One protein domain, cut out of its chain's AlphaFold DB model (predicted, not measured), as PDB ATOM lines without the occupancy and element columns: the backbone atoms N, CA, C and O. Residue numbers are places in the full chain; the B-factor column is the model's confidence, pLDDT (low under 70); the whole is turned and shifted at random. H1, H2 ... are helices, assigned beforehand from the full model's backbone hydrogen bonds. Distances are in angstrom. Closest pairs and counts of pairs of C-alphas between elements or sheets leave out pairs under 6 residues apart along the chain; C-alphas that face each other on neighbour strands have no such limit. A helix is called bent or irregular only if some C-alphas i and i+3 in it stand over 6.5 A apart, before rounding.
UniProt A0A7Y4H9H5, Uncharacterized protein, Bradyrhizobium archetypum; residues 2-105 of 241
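AT A GLANCE: This is residues 2 to 105 of the 241 residues of an uncharacterized protein of Bradyrhizobium archetypum (UniProt A0A7Y4H9H5). An elongated bundle of five helices, H1, H2, H3, H5 and H6, running up and down, each against the one before it, has two shorter helices, H4 and H7, at one end, where they meet near their last residues in a corner. H5 lies nearest the middle, beside H2, H3 and H6, while H1 packs on H2 and H3 toward the other end. The printed part has 104 residues with seven named helices, H1 to H7 in order, and no named strand; the class is all helix. It is compact, with a radius of gyration of the C-alphas of 13.3 A, and spans 42 by 23 by 20 A.

HOW THE PARTS SIT: H1, residues 3 to 12, and H2, residues 16 to 29, form a helical hairpin and touch at Ile 10 and Phe 19, their closest C-alphas, 6.1 A apart, at a shallow tilt of 6 degrees. H3, residues 32 to 49, touches H1, the closest C-alphas being those of Leu 3 and Asp 34, 5.9 A apart. H2 and H3, also a hairpin, only just touch, with 3 pairs of C-alphas within 8 A, through residues 23 to 27 of H2 and 35 to 42 of H3; the closest are Asp 27 and His 35, 6.7 A apart. H4, residues 51 to 59, and H3 meet only through their link. H5, residues 63 to 73, touches H2, with the C-alphas of Gly 17 and Gly 65 closest at 4.8 A. H6, residues 76 to 95, touches H3 with 27 pairs of C-alphas within 8 A, the closest those of Ala 36 and Ala 77, 4.4 A apart. H5 and H6 are a hairpin, closest at the C-alphas of Val 73 and Gly 82, 4.8 A. H7, residues 98 to 104, touches H4 about perpendicular at 80 degrees, closest at the C-alphas of Ile 58 and Val 104, 5.9 A. H1 and H5 are apart. Every O i to N i+4 pair is within hydrogen-bond range in H3 and H5, against 5 of 6 in H1, 8 of 10 in H2, 3 of 5 in H4, 13 of 16 in H6 and 2 of 3 in H7.

IN THESE COORDINATES: H1 begins at C-alpha 3, (153.131, 56.926, 277.335). H2 is 20.0 A long from first to last C-alpha, H3 25.9 A and H6 26.0 A. H4 is irregular, C-alphas 52 and 55 being 7.9 A apart, and so is H6, with C-alphas 77 and 80 9.2 A apart; H6 has a kink of 65 degrees near residue 83. H7 ends at C-alpha 104, (126.787, 41.023, 269.917).

THE WHOLE: The two C-alphas farthest apart are those of Lys 2 and Lys 98, 43.3 A. The printed part has no cut, and its six links between helices are tight. The mean pLDDT of the printed part is 95.3, and no printed residue is under 70.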
ATOM      1  N   LYS A   2     153.490  57.121 282.177       87.00
ATOM      2  CA  LYS A   2     154.283  57.406 280.974       87.00
ATOM      3  C   LYS A   2     153.662  56.734 279.747       87.00
ATOM      4  O   LYS A   2     153.273  55.572 279.810       87.00
ATOM      5  N   LEU A   3     153.616  57.446 278.620       92.19
ATOM      6  CA  LEU A   3     153.131  56.926 277.335       92.19
ATOM      7  C   LEU A   3     153.819  55.609 276.933       92.19
ATOM      8  O   LEU A   3     153.155  54.681 276.485       92.19
ATOM      9  N   SER A   4     155.135  55.500 277.136       92.94
ATOM     10  CA  SER A   4     155.911  54.303 276.787       92.94
ATOM     11  C   SER A   4     155.456  53.044 277.530       92.94
ATOM     12  O   SER A   4     155.418  51.969 276.942       92.94
ATOM     13  N   GLU A   5     155.070  53.166 278.801       93.19
ATOM     14  CA  GLU A   5     154.535  52.052 279.594       93.19
ATOM     15  C   GLU A   5     153.190  51.587 279.031       93.19
ATOM     16  O   GLU A   5     152.987  50.391 278.834       93.19
ATOM     17  N   ALA A   6     152.306  52.536 278.704       93.75
ATOM     18  CA  ALA A   6     150.995  52.242 278.137       93.75
ATOM     19  C   ALA A   6     151.099  51.550 276.767       93.75
ATOM     20  O   ALA A   6     150.387  50.580 276.516       93.75
ATOM     21  N   LEU A   7     152.010  52.013 275.904       95.94
ATOM     22  CA  LEU A   7     152.269  51.406 274.595       95.94
ATOM     23  C   LEU A   7     152.839  49.985 274.724       95.94
ATOM     24  O   LEU A   7     152.316  49.053 274.117       95.94
ATOM     25  N   ASN A   8     153.842  49.799 275.588       94.81
ATOM     26  CA  ASN A   8     154.434  48.485 275.843       94.81
ATOM     27  C   ASN A   8     153.419  47.479 276.413       94.81
ATOM     28  O   ASN A   8     153.508  46.286 276.119       94.81
ATOM     29  N   GLU A   9     152.470  47.939 277.238       95.62
ATOM     30  CA  GLU A   9     151.396  47.098 277.780       95.62
ATOM     31  C   GLU A   9     150.480  46.595 276.650       95.62
ATOM     32  O   GLU A   9     150.319  45.383 276.490       95.62
ATOM     33  N   ILE A  10     149.938  47.487 275.809       95.56
ATOM     34  CA  ILE A  10     148.998  47.095 274.740       95.56
ATOM     35  C   ILE A  10     149.651  46.256 273.624       95.56
ATOM     36  O   ILE A  10     149.002  45.373 273.047       95.56
ATOM     37  N   ASP A  11     150.945  46.457 273.356       95.19
ATOM     38  CA  ASP A  11     151.693  45.709 272.335       95.19
ATOM     39  C   ASP A  11     151.796  44.208 272.663       95.19
ATOM     40  O   ASP A  11     151.851  43.365 271.760       95.19
ATOM     41  N   ARG A  12     151.777  43.841 273.951       95.00
ATOM     42  CA  ARG A  12     151.923  42.447 274.411       95.00
ATOM     43  C   ARG A  12     150.602  41.678 274.463       95.00
ATOM     44  O   ARG A  12     150.603  40.460 274.310       95.00
ATOM     45  N   ILE A  13     149.477  42.366 274.640       96.75
ATOM     46  CA  ILE A  13     148.184  41.733 274.945       96.75
ATOM     47  C   ILE A  13     147.533  41.122 273.708       96.75
ATOM     48  O   ILE A  13     147.123  41.861 272.823       96.75
ATOM     49  N   ARG A  14     147.351  39.799 273.645       95.25
ATOM     50  CA  ARG A  14     146.794  39.105 272.462       95.25
ATOM     51  C   ARG A  14     145.273  38.928 272.469       95.25
ATOM     52  O   ARG A  14     144.709  38.629 271.422       95.25
ATOM     53  N   HIS A  15     144.608  39.143 273.600       95.56
ATOM     54  CA  HIS A  15     143.166  38.934 273.734       95.56
ATOM     55  C   HIS A  15     142.398  40.254 273.780       95.56
ATOM     56  O   HIS A  15     142.764  41.168 274.514       95.56
ATOM     57  N   ILE A  16     141.291  40.347 273.033       97.44
ATOM     58  CA  ILE A  16     140.527  41.598 272.903       97.44
ATOM     59  C   ILE A  16     139.970  42.109 274.240       97.44
ATOM     60  O   ILE A  16     139.897  43.316 274.456       97.44
ATOM     61  N   GLY A  17     139.600  41.205 275.153       96.31
ATOM     62  CA  GLY A  17     139.087  41.573 276.475       96.31
ATOM     63  C   GLY A  17     140.133  42.307 277.314       96.31
ATOM     64  O   GLY A  17     139.876  43.406 277.803       96.31
ATOM     65  N   GLU A  18     141.333  41.735 277.413       97.44
ATOM     66  CA  GLU A  18     142.478  42.345 278.097       97.44
ATOM     67  C   GLU A  18     142.933  43.626 277.389       97.44
ATOM     68  O   GLU A  18     143.210  44.632 278.042       97.44
ATOM     69  N   PHE A  19     142.953  43.615 276.051       98.06
ATOM     70  CA  PHE A  19     143.387  44.756 275.245       98.06
ATOM     71  C   PHE A  19     142.475  45.951 275.506       98.06
ATOM     72  O   PHE A  19     142.930  47.041 275.838       98.06
ATOM     73  N   SER A  20     141.165  45.720 275.442       97.50
ATOM     74  CA  SER A  20     140.149  46.711 275.766       97.50
ATOM     75  C   SER A  20     140.273  47.242 277.198       97.50
ATOM     76  O   SER A  20     140.208  48.455 277.413       97.50
ATOM     77  N   ALA A  21     140.501  46.366 278.181       97.19
ATOM     78  CA  ALA A  21     140.672  46.777 279.573       97.19
ATOM     79  C   ALA A  21     141.883  47.709 279.751       97.19
ATOM     80  O   ALA A  21     141.760  48.759 280.392       97.19
ATOM     81  N   ALA A  22     143.020  47.376 279.131       96.75
ATOM     82  CA  ALA A  22     144.214  48.220 279.133       96.75
ATOM     83  C   ALA A  22     143.960  49.566 278.434       96.75
ATOM     84  O   ALA A  22     144.288  50.620 278.979       96.75
ATOM     85  N   VAL A  23     143.288  49.561 277.278       96.06
ATOM     86  CA  VAL A  23     142.913  50.790 276.560       96.06
ATOM     87  C   VAL A  23     142.057  51.703 277.433       96.06
ATOM     88  O   VAL A  23     142.364  52.884 277.557       96.06
ATOM     89  N   LEU A  24     141.021  51.177 278.091       94.62
ATOM     90  CA  LEU A  24     140.137  51.973 278.949       94.62
ATOM     91  C   LEU A  24     140.840  52.521 280.196       94.62
ATOM     92  O   LEU A  24     140.522  53.627 280.641       94.62
ATOM     93  N   LYS A  25     141.772  51.757 280.774       94.62
ATOM     94  CA  LYS A  25     142.625  52.212 281.880       94.62
ATOM     95  C   LYS A  25     143.456  53.417 281.436       94.62
ATOM     96  O   LYS A  25     143.443  54.449 282.108       94.62
ATOM     97  N   HIS A  26     144.108  53.310 280.280       92.88
ATOM     98  CA  HIS A  26     145.045  54.319 279.789       92.88
ATOM     99  C   HIS A  26     144.370  55.565 279.212       92.88
ATOM    100  O   HIS A  26     144.821  56.680 279.480       92.88
ATOM    101  N   ASP A  27     143.230  55.401 278.539       88.50
ATOM    102  CA  ASP A  27     142.370  56.478 278.017       88.50
ATOM    103  C   ASP A  27     141.944  57.473 279.114       88.50
ATOM    104  O   ASP A  27     141.799  58.667 278.867       88.50
ATOM    105  N   ARG A  28     141.794  57.006 280.360       88.12
ATOM    106  CA  ARG A  28     141.425  57.859 281.505       88.12
ATOM    107  C   ARG A  28     142.606  58.573 282.149       88.12
ATOM    108  O   ARG A  28     142.397  59.574 282.840       88.12
ATOM    109  N   GLN A  29     143.816  58.059 281.974       90.50
ATOM    110  CA  GLN A  29     145.003  58.500 282.709       90.50
ATOM    111  C   GLN A  29     145.905  59.410 281.873       90.50
ATOM    112  O   GLN A  29     146.489  60.346 282.419       90.50
ATOM    113  N   LEU A  30     145.999  59.168 280.565       89.38
ATOM    114  CA  LEU A  30     146.776  60.006 279.654       89.38
ATOM    115  C   LEU A  30     146.057  61.335 279.374       89.38
ATOM    116  O   LEU A  30     144.841  61.474 279.545       89.38
ATOM    117  N   ARG A  31     146.829  62.354 278.987       88.31
ATOM    118  CA  ARG A  31     146.341  63.708 278.689       88.31
ATOM    119  C   ARG A  31     147.013  64.232 277.424       88.31
ATOM    120  O   ARG A  31     148.136  63.846 277.116       88.31
ATOM    121  N   MET A  32     146.340  65.156 276.740       85.06
ATOM    122  CA  MET A  32     146.898  65.937 275.630       85.06
ATOM    123  C   MET A  32     147.541  65.063 274.535       85.06
ATOM    124  O   MET A  32     146.909  64.135 274.035       85.06
ATOM    125  N   VAL A  33     148.778  65.371 274.137       83.69
ATOM    126  CA  VAL A  33     149.469  64.732 273.009       83.69
ATOM    127  C   VAL A  33     149.706  63.242 273.257       83.69
ATOM    128  O   VAL A  33     149.468  62.441 272.357       83.69
ATOM    129  N   ASP A  34     150.068  62.848 274.480       91.38
ATOM    130  CA  ASP A  34     150.274  61.435 274.821       91.38
ATOM    131  C   ASP A  34     148.996  60.614 274.630       91.38
ATOM    132  O   ASP A  34     149.039  59.479 274.160       91.38
ATOM    133  N   HIS A  35     147.840  61.203 274.946       92.56
ATOM    134  CA  HIS A  35     146.547  60.553 274.747       92.56
ATOM    135  C   HIS A  35     146.240  60.326 273.264       92.56
ATOM    136  O   HIS A  35     145.805  59.236 272.890       92.56
ATOM    137  N   ALA A  36     146.523  61.313 272.410       93.56
ATOM    138  CA  ALA A  36     146.333  61.185 270.967       93.56
ATOM    139  C   ALA A  36     147.280  60.148 270.346       93.56
ATOM    140  O   ALA A  36     146.836  59.296 269.576       93.56
ATOM    141  N   THR A  37     148.563  60.170 270.714       95.25
ATOM    142  CA  THR A  37     149.550  59.185 270.242       95.25
ATOM    143  C   THR A  37     149.157  57.770 270.666       95.25
ATOM    144  O   THR A  37     149.171  56.846 269.851       95.25
ATOM    145  N   PHE A  38     148.739  57.604 271.922       96.44
ATOM    146  CA  PHE A  38     148.267  56.326 272.440       96.44
ATOM    147  C   PHE A  38     147.046  55.802 271.679       96.44
ATOM    148  O   PHE A  38     147.038  54.641 271.265       96.44
ATOM    149  N   LEU A  39     146.019  56.633 271.458       96.00
ATOM    150  CA  LEU A  39     144.802  56.197 270.769       96.00
ATOM    151  C   LEU A  39     145.026  55.911 269.283       96.00
ATOM    152  O   LEU A  39     144.431  54.970 268.767       96.00
ATOM    153  N   GLN A  40     145.904  56.654 268.605       96.12
ATOM    154  CA  GLN A  40     146.271  56.361 267.215       96.12
ATOM    155  C   GLN A  40     146.976  55.006 267.088       96.12
ATOM    156  O   GLN A  40     146.581  54.183 266.264       96.12
ATOM    157  N   LYS A  41     147.966  54.725 267.945       96.38
ATOM    158  CA  LYS A  41     148.645  53.420 267.978       96.38
ATOM    159  C   LYS A  41     147.687  52.293 268.374       96.38
ATOM    160  O   LYS A  41     147.666  51.254 267.719       96.38
ATOM    161  N   THR A  42     146.824  52.536 269.360       97.38
ATOM    162  CA  THR A  42     145.747  51.611 269.741       97.38
ATOM    163  C   THR A  42     144.836  51.297 268.559       97.38
ATOM    164  O   THR A  42     144.491  50.138 268.363       97.38
ATOM    165  N   ALA A  43     144.445  52.296 267.763       98.00
ATOM    166  CA  ALA A  43     143.582  52.100 266.603       98.00
ATOM    167  C   ALA A  43     144.248  51.221 265.537       98.00
ATOM    168  O   ALA A  43     143.622  50.285 265.040       98.00
ATOM    169  N   THR A  44     145.528  51.470 265.245       97.31
ATOM    170  CA  THR A  44     146.322  50.649 264.321       97.31
ATOM    171  C   THR A  44     146.413  49.200 264.797       97.31
ATOM    172  O   THR A  44     146.130  48.279 264.032       97.31
ATOM    173  N   ASP A  45     146.740  48.980 266.070       97.44
ATOM    174  CA  ASP A  45     146.837  47.632 266.638       97.44
ATOM    175  C   ASP A  45     145.485  46.932 266.687       97.44
ATOM    176  O   ASP A  45     145.387  45.746 266.366       97.44
ATOM    177  N   PHE A  46     144.438  47.670 267.054       98.00
ATOM    178  CA  PHE A  46     143.072  47.177 267.072       98.00
ATOM    179  C   PHE A  46     142.663  46.667 265.686       98.00
ATOM    180  O   PHE A  46     142.181  45.540 265.544       98.00
ATOM    181  N   GLN A  47     142.936  47.473 264.658       96.56
ATOM    182  CA  GLN A  47     142.655  47.133 263.273       96.56
ATOM    183  C   GLN A  47     143.446  45.906 262.807       96.56
ATOM    184  O   GLN A  47     142.855  44.969 262.278       96.56
ATOM    185  N   LEU A  48     144.767  45.899 262.998       96.31
ATOM    186  CA  LEU A  48     145.640  44.851 262.460       96.31
ATOM    187  C   LEU A  48     145.445  43.496 263.143       96.31
ATOM    188  O   LEU A  48     145.630  42.461 262.510       96.31
ATOM    189  N   ARG A  49     145.112  43.492 264.436       97.00
ATOM    190  CA  ARG A  49     145.228  42.286 265.267       97.00
ATOM    191  C   ARG A  49     143.889  41.660 265.631       97.00
ATOM    192  O   ARG A  49     143.867  40.479 265.954       97.00
ATOM    193  N   PHE A  50     142.799  42.428 265.604       97.69
ATOM    194  CA  PHE A  50     141.512  41.958 266.124       97.69
ATOM    195  C   PHE A  50     140.387  41.985 265.089       97.69
ATOM    196  O   PHE A  50     139.543  41.100 265.111       97.69
ATOM    197  N   VAL A  51     140.371  42.927 264.138       96.69
ATOM    198  CA  VAL A  51     139.263  43.035 263.161       96.69
ATOM    199  C   VAL A  51     139.024  41.728 262.396       96.69
ATOM    200  O   VAL A  51     137.875  41.334 262.217       96.69
ATOM    201  N   ALA A  52     140.085  41.020 261.993       96.50
ATOM    202  CA  ALA A  52     139.962  39.747 261.277       96.50
ATOM    203  C   ALA A  52     139.307  38.631 262.118       96.50
ATOM    204  O   ALA A  52     138.676  37.735 261.564       96.50
ATOM    205  N   CYS A  53     139.417  38.704 263.446       96.81
ATOM    206  CA  CYS A  53     138.847  37.736 264.384       96.81
ATOM    207  C   CYS A  53     137.439  38.122 264.860       96.81
ATOM    208  O   CYS A  53     136.849  37.378 265.644       96.81
ATOM    209  N   PHE A  54     136.897  39.263 264.408       98.00
ATOM    210  CA  PHE A  54     135.677  39.861 264.952       98.00
ATOM    211  C   PHE A  54     134.521  38.865 265.042       98.00
ATOM    212  O   PHE A  54     134.017  38.626 266.133       98.00
ATOM    213  N   GLU A  55     134.120  38.254 263.925       97.38
ATOM    214  CA  GLU A  55     132.967  37.346 263.910       97.38
ATOM    215  C   GLU A  55     133.150  36.136 264.823       97.38
ATOM    216  O   GLU A  55     132.218  35.761 265.533       97.38
ATOM    217  N   GLU A  56     134.344  35.543 264.827       97.00
ATOM    218  CA  GLU A  56     134.635  34.384 265.666       97.00
ATOM    219  C   GLU A  56     134.573  34.746 267.147       97.00
ATOM    220  O   GLU A  56     133.938  34.063 267.951       97.00
ATOM    221  N   ASP A  57     135.114  35.905 267.499       97.56
ATOM    222  CA  ASP A  57     135.024  36.428 268.849       97.56
ATOM    223  C   ASP A  57     133.582  36.809 269.251       97.56
ATOM    224  O   ASP A  57     133.224  36.663 270.424       97.56
ATOM    225  N   ILE A  58     132.721  37.243 268.314       97.62
ATOM    226  CA  ILE A  58     131.282  37.423 268.582       97.62
ATOM    227  C   ILE A  58     130.624  36.077 268.903       97.62
ATOM    228  O   ILE A  58     129.815  36.008 269.833       97.62
ATOM    229  N   ARG A  59     130.975  34.993 268.191       97.19
ATOM    230  CA  ARG A  59     130.396  33.658 268.442       97.19
ATOM    231  C   ARG A  59     130.654  33.170 269.866       97.19
ATOM    232  O   ARG A  59     129.775  32.507 270.419       97.19
ATOM    233  N   VAL A  60     131.789  33.556 270.454       96.19
ATOM    234  CA  VAL A  60     132.196  33.214 271.829       96.19
ATOM    235  C   VAL A  60     131.979  34.345 272.851       96.19
ATOM    236  O   VAL A  60     132.513  34.291 273.955       96.19
ATOM    237  N   GLY A  61     131.188  35.373 272.516       94.75
ATOM    238  CA  GLY A  61     130.701  36.364 273.486       94.75
ATOM    239  C   GLY A  61     131.678  37.487 273.861       94.75
ATOM    240  O   GLY A  61     131.500  38.138 274.890       94.75
ATOM    241  N   LYS A  62     132.700  37.769 273.045       96.69
ATOM    242  CA  LYS A  62     133.714  38.811 273.323       96.69
ATOM    243  C   LYS A  62     133.387  40.185 272.719       96.69
ATOM    244  O   LYS A  62     134.260  41.047 272.595       96.69
ATOM    245  N   SER A  63     132.127  40.423 272.366       97.44
ATOM    246  CA  SER A  63     131.657  41.636 271.680       97.44
ATOM    247  C   SER A  63     131.989  42.942 272.403       97.44
ATOM    248  O   SER A  63     132.323  43.943 271.767       97.44
ATOM    249  N   LEU A  64     131.924  42.941 273.738       97.44
ATOM    250  CA  LEU A  64     132.105  44.150 274.536       97.44
ATOM    251  C   LEU A  64     133.511  44.736 274.384       97.44
ATOM    252  O   LEU A  64     133.633  45.955 274.322       97.44
ATOM    253  N   GLY A  65     134.541  43.888 274.269       98.00
ATOM    254  CA  GLY A  65     135.920  44.333 274.071       98.00
ATOM    255  C   GLY A  65     136.078  45.139 272.781       98.00
ATOM    256  O   GLY A  65     136.594  46.253 272.812       98.00
ATOM    257  N   TYR A  66     135.527  44.636 271.673       98.62
ATOM    258  CA  TYR A  66     135.498  45.363 270.400       98.62
ATOM    259  C   TYR A  66     134.736  46.681 270.507       98.62
ATOM    260  O   TYR A  66     135.200  47.704 270.013       98.62
ATOM    261  N   ALA A  67     133.573  46.666 271.157       98.44
ATOM    262  CA  ALA A  67     132.704  47.829 271.236       98.44
ATOM    263  C   ALA A  67     133.315  48.977 272.047       98.44
ATOM    264  O   ALA A  67     133.259  50.132 271.628       98.44
ATOM    265  N   THR A  68     133.938  48.678 273.187       98.06
ATOM    266  CA  THR A  68     134.591  49.697 274.017       98.06
ATOM    267  C   THR A  68     135.893  50.198 273.402       98.06
ATOM    268  O   THR A  68     136.153  51.397 273.470       98.06
ATOM    269  N   THR A  69     136.687  49.327 272.770       98.12
ATOM    270  CA  THR A  69     137.885  49.759 272.037       98.12
ATOM    271  C   THR A  69     137.501  50.641 270.853       98.12
ATOM    272  O   THR A  69     138.050  51.731 270.719       98.12
ATOM    273  N   CYS A  70     136.510  50.235 270.051       98.31
ATOM    274  CA  CYS A  70     135.983  51.033 268.942       98.31
ATOM    275  C   CYS A  70     135.451  52.396 269.421       98.31
ATOM    276  O   CYS A  70     135.741  53.420 268.802       98.31
ATOM    277  N   ASP A  71     134.724  52.447 270.544       97.31
ATOM    278  CA  ASP A  71     134.253  53.717 271.112       97.31
ATOM    279  C   ASP A  71     135.391  54.613 271.606       97.31
ATOM    280  O   ASP A  71     135.292  55.831 271.467       97.31
ATOM    281  N   ALA A  72     136.467  54.041 272.146       96.19
ATOM    282  CA  ALA A  72     137.636  54.805 272.568       96.19
ATOM    283  C   ALA A  72     138.388  55.398 271.369       96.19
ATOM    284  O   ALA A  72     138.599  56.611 271.313       96.19
ATOM    285  N   VAL A  73     138.740  54.565 270.384       96.31
ATOM    286  CA  VAL A  73     139.562  54.990 269.239       96.31
ATOM    287  C   VAL A  73     138.803  55.853 268.232       96.31
ATOM    288  O   VAL A  73     139.421  56.639 267.530       96.31
ATOM    289  N   SER A  74     137.471  55.766 268.172       95.06
ATOM    290  CA  SER A  74     136.657  56.611 267.278       95.06
ATOM    291  C   SER A  74     136.449  58.045 267.786       95.06
ATOM    292  O   SER A  74     135.740  58.846 267.171       95.06
ATOM    293  N   ARG A  75     137.019  58.410 268.938       92.50
ATOM    294  CA  ARG A  75     137.043  59.807 269.394       92.50
ATOM    295  C   ARG A  75     138.107  60.581 268.621       92.50
ATOM    296  O   ARG A  75     139.023  59.997 268.057       92.50
ATOM    297  N   GLN A  76     138.016  61.911 268.635       81.38
ATOM    298  CA  GLN A  76     138.893  62.796 267.852       81.38
ATOM    299  C   GLN A  76     140.393  62.483 268.011       81.38
ATOM    300  O   GLN A  76     141.137  62.524 267.037       81.38
ATOM    301  N   ALA A  77     140.821  62.119 269.220       82.19
ATOM    302  CA  ALA A  77     142.205  61.776 269.529       82.19
ATOM    303  C   ALA A  77     142.735  60.526 268.792       82.19
ATOM    304  O   ALA A  77     143.944  60.401 268.626       82.19
ATOM    305  N   GLY A  78     141.868  59.634 268.298       79.50
ATOM    306  CA  GLY A  78     142.279  58.496 267.468       79.50
ATOM    307  C   GLY A  78     142.643  58.859 266.025       79.50
ATOM    308  O   GLY A  78     143.211  58.026 265.321       79.50
ATOM    309  N   GLY A  79     142.359  60.087 265.573       92.06
ATOM    310  CA  GLY A  79     142.758  60.583 264.252       92.06
ATOM    311  C   GLY A  79     142.283  59.705 263.086       92.06
ATOM    312  O   GLY A  79     141.231  59.067 263.150       92.06
ATOM    313  N   GLN A  80     143.077  59.659 262.011       94.62
ATOM    314  CA  GLN A  80     142.756  58.875 260.813       94.62
ATOM    315  C   GLN A  80     142.740  57.363 261.078       94.62
ATOM    316  O   GLN A  80     141.886  56.659 260.542       94.62
ATOM    317  N   ALA A  81     143.638  56.867 261.933       95.94
ATOM    318  CA  ALA A  81     143.671  55.455 262.315       95.94
ATOM    319  C   ALA A  81     142.380  55.045 263.048       95.94
ATOM    320  O   ALA A  81     141.818  53.987 262.779       95.94
ATOM    321  N   GLY A  82     141.858  55.917 263.918       96.25
ATOM    322  CA  GLY A  82     140.576  55.730 264.598       96.25
ATOM    323  C   GLY A  82     139.387  55.669 263.638       96.25
ATOM    324  O   GLY A  82     138.519  54.809 263.797       96.25
ATOM    325  N   ILE A  83     139.376  56.531 262.612       95.75
ATOM    326  CA  ILE A  83     138.357  56.513 261.548       95.75
ATOM    327  C   ILE A  83     138.391  55.173 260.809       95.75
ATOM    328  O   ILE A  83     137.362  54.508 260.712       95.75
ATOM    329  N   GLN A  84     139.572  54.749 260.351       97.00
ATOM    330  CA  GLN A  84     139.741  53.497 259.606       97.00
ATOM    331  C   GLN A  84     139.356  52.275 260.447       97.00
ATOM    332  O   GLN A  84     138.613  51.416 259.976       97.00
ATOM    333  N   ALA A  85     139.781  52.212 261.710       97.50
ATOM    334  CA  ALA A  85     139.409  51.120 262.601       97.50
ATOM    335  C   ALA A  85     137.884  51.052 262.815       97.50
ATOM    336  O   ALA A  85     137.296  49.970 262.772       97.50
ATOM    337  N   CYS A  86     137.234  52.206 262.995       97.94
ATOM    338  CA  CYS A  86     135.783  52.301 263.145       97.94
ATOM    339  C   CYS A  86     135.042  51.865 261.870       97.94
ATOM    340  O   CYS A  86     134.103  51.076 261.951       97.94
ATOM    341  N   GLU A  87     135.498  52.306 260.695       98.19
ATOM    342  CA  GLU A  87     134.966  51.903 259.389       98.19
ATOM    343  C   GLU A  87     135.069  50.389 259.173       98.19
ATOM    344  O   GLU A  87     134.097  49.750 258.771       98.19
ATOM    345  N   ARG A  88     136.217  49.781 259.504       98.38
ATOM    346  CA  ARG A  88     136.415  48.330 259.373       98.38
ATOM    347  C   ARG A  88     135.484  47.536 260.282       98.38
ATOM    348  O   ARG A  88     134.886  46.562 259.833       98.38
ATOM    349  N   ILE A  89     135.311  47.970 261.527       98.56
ATOM    350  CA  ILE A  89     134.350  47.352 262.445       98.56
ATOM    351  C   ILE A  89     132.910  47.553 261.961       98.56
ATOM    352  O   ILE A  89     132.117  46.615 262.018       98.56
ATOM    353  N   ALA A  90     132.567  48.730 261.437       98.69
ATOM    354  CA  ALA A  90     131.256  48.973 260.844       98.69
ATOM    355  C   ALA A  90     130.996  48.033 259.654       98.69
ATOM    356  O   ALA A  90     129.925  47.434 259.563       98.69
ATOM    357  N   ALA A  91     131.995  47.818 258.794       98.69
ATOM    358  CA  ALA A  91     131.912  46.863 257.696       98.69
ATOM    359  C   ALA A  91     131.687  45.418 258.177       98.69
ATOM    360  O   ALA A  91     130.970  44.668 257.520       98.69
ATOM    361  N   CYS A  92     132.263  45.019 259.315       98.44
ATOM    362  CA  CYS A  92     131.968  43.724 259.930       98.44
ATOM    363  C   CYS A  92     130.528  43.673 260.465       98.44
ATOM    364  O   CYS A  92     129.785  42.748 260.147       98.44
ATOM    365  N   VAL A  93     130.105  44.682 261.236       98.69
ATOM    366  CA  VAL A  93     128.762  44.737 261.843       98.69
ATOM    367  C   VAL A  93     127.653  44.742 260.789       98.69
ATOM    368  O   VAL A  93     126.638  44.075 260.979       98.69
ATOM    369  N   SER A  94     127.836  45.443 259.667       98.38
ATOM    370  CA  SER A  94     126.832  45.518 258.595       98.38
ATOM    371  C   SER A  94     126.600  44.184 257.873       98.38
ATOM    372  O   SER A  94     125.524  43.980 257.307       98.38
ATOM    373  N   ARG A  95     127.578  43.267 257.918       97.88
ATOM    374  CA  ARG A  95     127.520  41.942 257.277       97.88
ATOM    375  C   ARG A  95     127.020  40.831 258.191       97.88
ATOM    376  O   ARG A  95     126.682  39.765 257.683       97.88
ATOM    377  N   LEU A  96     126.951  41.059 259.504       98.12
ATOM    378  CA  LEU A  96     126.450  40.055 260.444       98.12
ATOM    379  C   LEU A  96     125.037  39.628 260.055       98.12
ATOM    380  O   LEU A  96     124.193  40.472 259.766       98.12
ATOM    381  N   ASP A  97     124.744  38.333 260.092       97.00
ATOM    382  CA  ASP A  97     123.372  37.849 259.959       97.00
ATOM    383  C   ASP A  97     122.529  38.159 261.217       97.00
ATOM    384  O   ASP A  97     123.025  38.654 262.236       97.00
ATOM    385  N   LYS A  98     121.222  37.867 261.148       95.31
ATOM    386  CA  LYS A  98     120.278  38.115 262.251       95.31
ATOM    387  C   LYS A  98     120.613  37.339 263.530       95.31
ATOM    388  O   LYS A  98     120.318  37.832 264.615       95.31
ATOM    389  N   ALA A  99     121.181  36.140 263.438       95.94
ATOM    390  CA  ALA A  99     121.522  35.342 264.612       95.94
ATOM    391  C   ALA A  99     122.797  35.870 265.280       95.94
ATOM    392  O   ALA A  99     122.857  35.997 266.506       95.94
ATOM    393  N   LEU A 100     123.804  36.228 264.483       97.25
ATOM    394  CA  LEU A 100     125.091  36.683 264.985       97.25
ATOM    395  C   LEU A 100     125.022  38.108 265.543       97.25
ATOM    396  O   LEU A 100     125.628  38.369 266.580       97.25
ATOM    397  N   ILE A 101     124.225  39.010 264.952       97.94
ATOM    398  CA  ILE A 101     124.051  40.353 265.527       97.94
ATOM    399  C   ILE A 101     123.411  40.321 266.919       97.94
ATOM    400  O   ILE A 101     123.823  41.076 267.799       97.94
ATOM    401  N   LYS A 102     122.478  39.397 267.171       96.62
ATOM    402  CA  LYS A 102     121.888  39.216 268.505       96.62
ATOM    403  C   LYS A 102     122.943  38.811 269.536       96.62
ATOM    404  O   LYS A 102     122.925  39.322 270.654       96.62
ATOM    405  N   LYS A 103     123.916  37.976 269.145       97.31
ATOM    406  CA  LYS A 103     125.049  37.582 270.005       97.31
ATOM    407  C   LYS A 103     125.990  38.736 270.352       97.31
ATOM    408  O   LYS A 103     126.669  38.665 271.372       97.31
ATOM    409  N   VAL A 104     126.022  39.814 269.561       98.00
ATOM    410  CA  VAL A 104     126.787  41.023 269.917       98.00
ATOM    411  C   VAL A 104     126.262  41.612 271.229       98.00
ATOM    412  O   VAL A 104     127.048  42.073 272.056       98.00
ATOM    413  N   GLY A 105     124.949  41.548 271.456       96.50
ATOM    414  CA  GLY A 105     124.299  42.063 272.654       96.50
ATOM    415  C   GLY A 105     124.096  43.580 272.610       96.50
ATOM    416  O   GLY A 105     124.968  44.355 272.204       96.50
TER     417      GLY A 105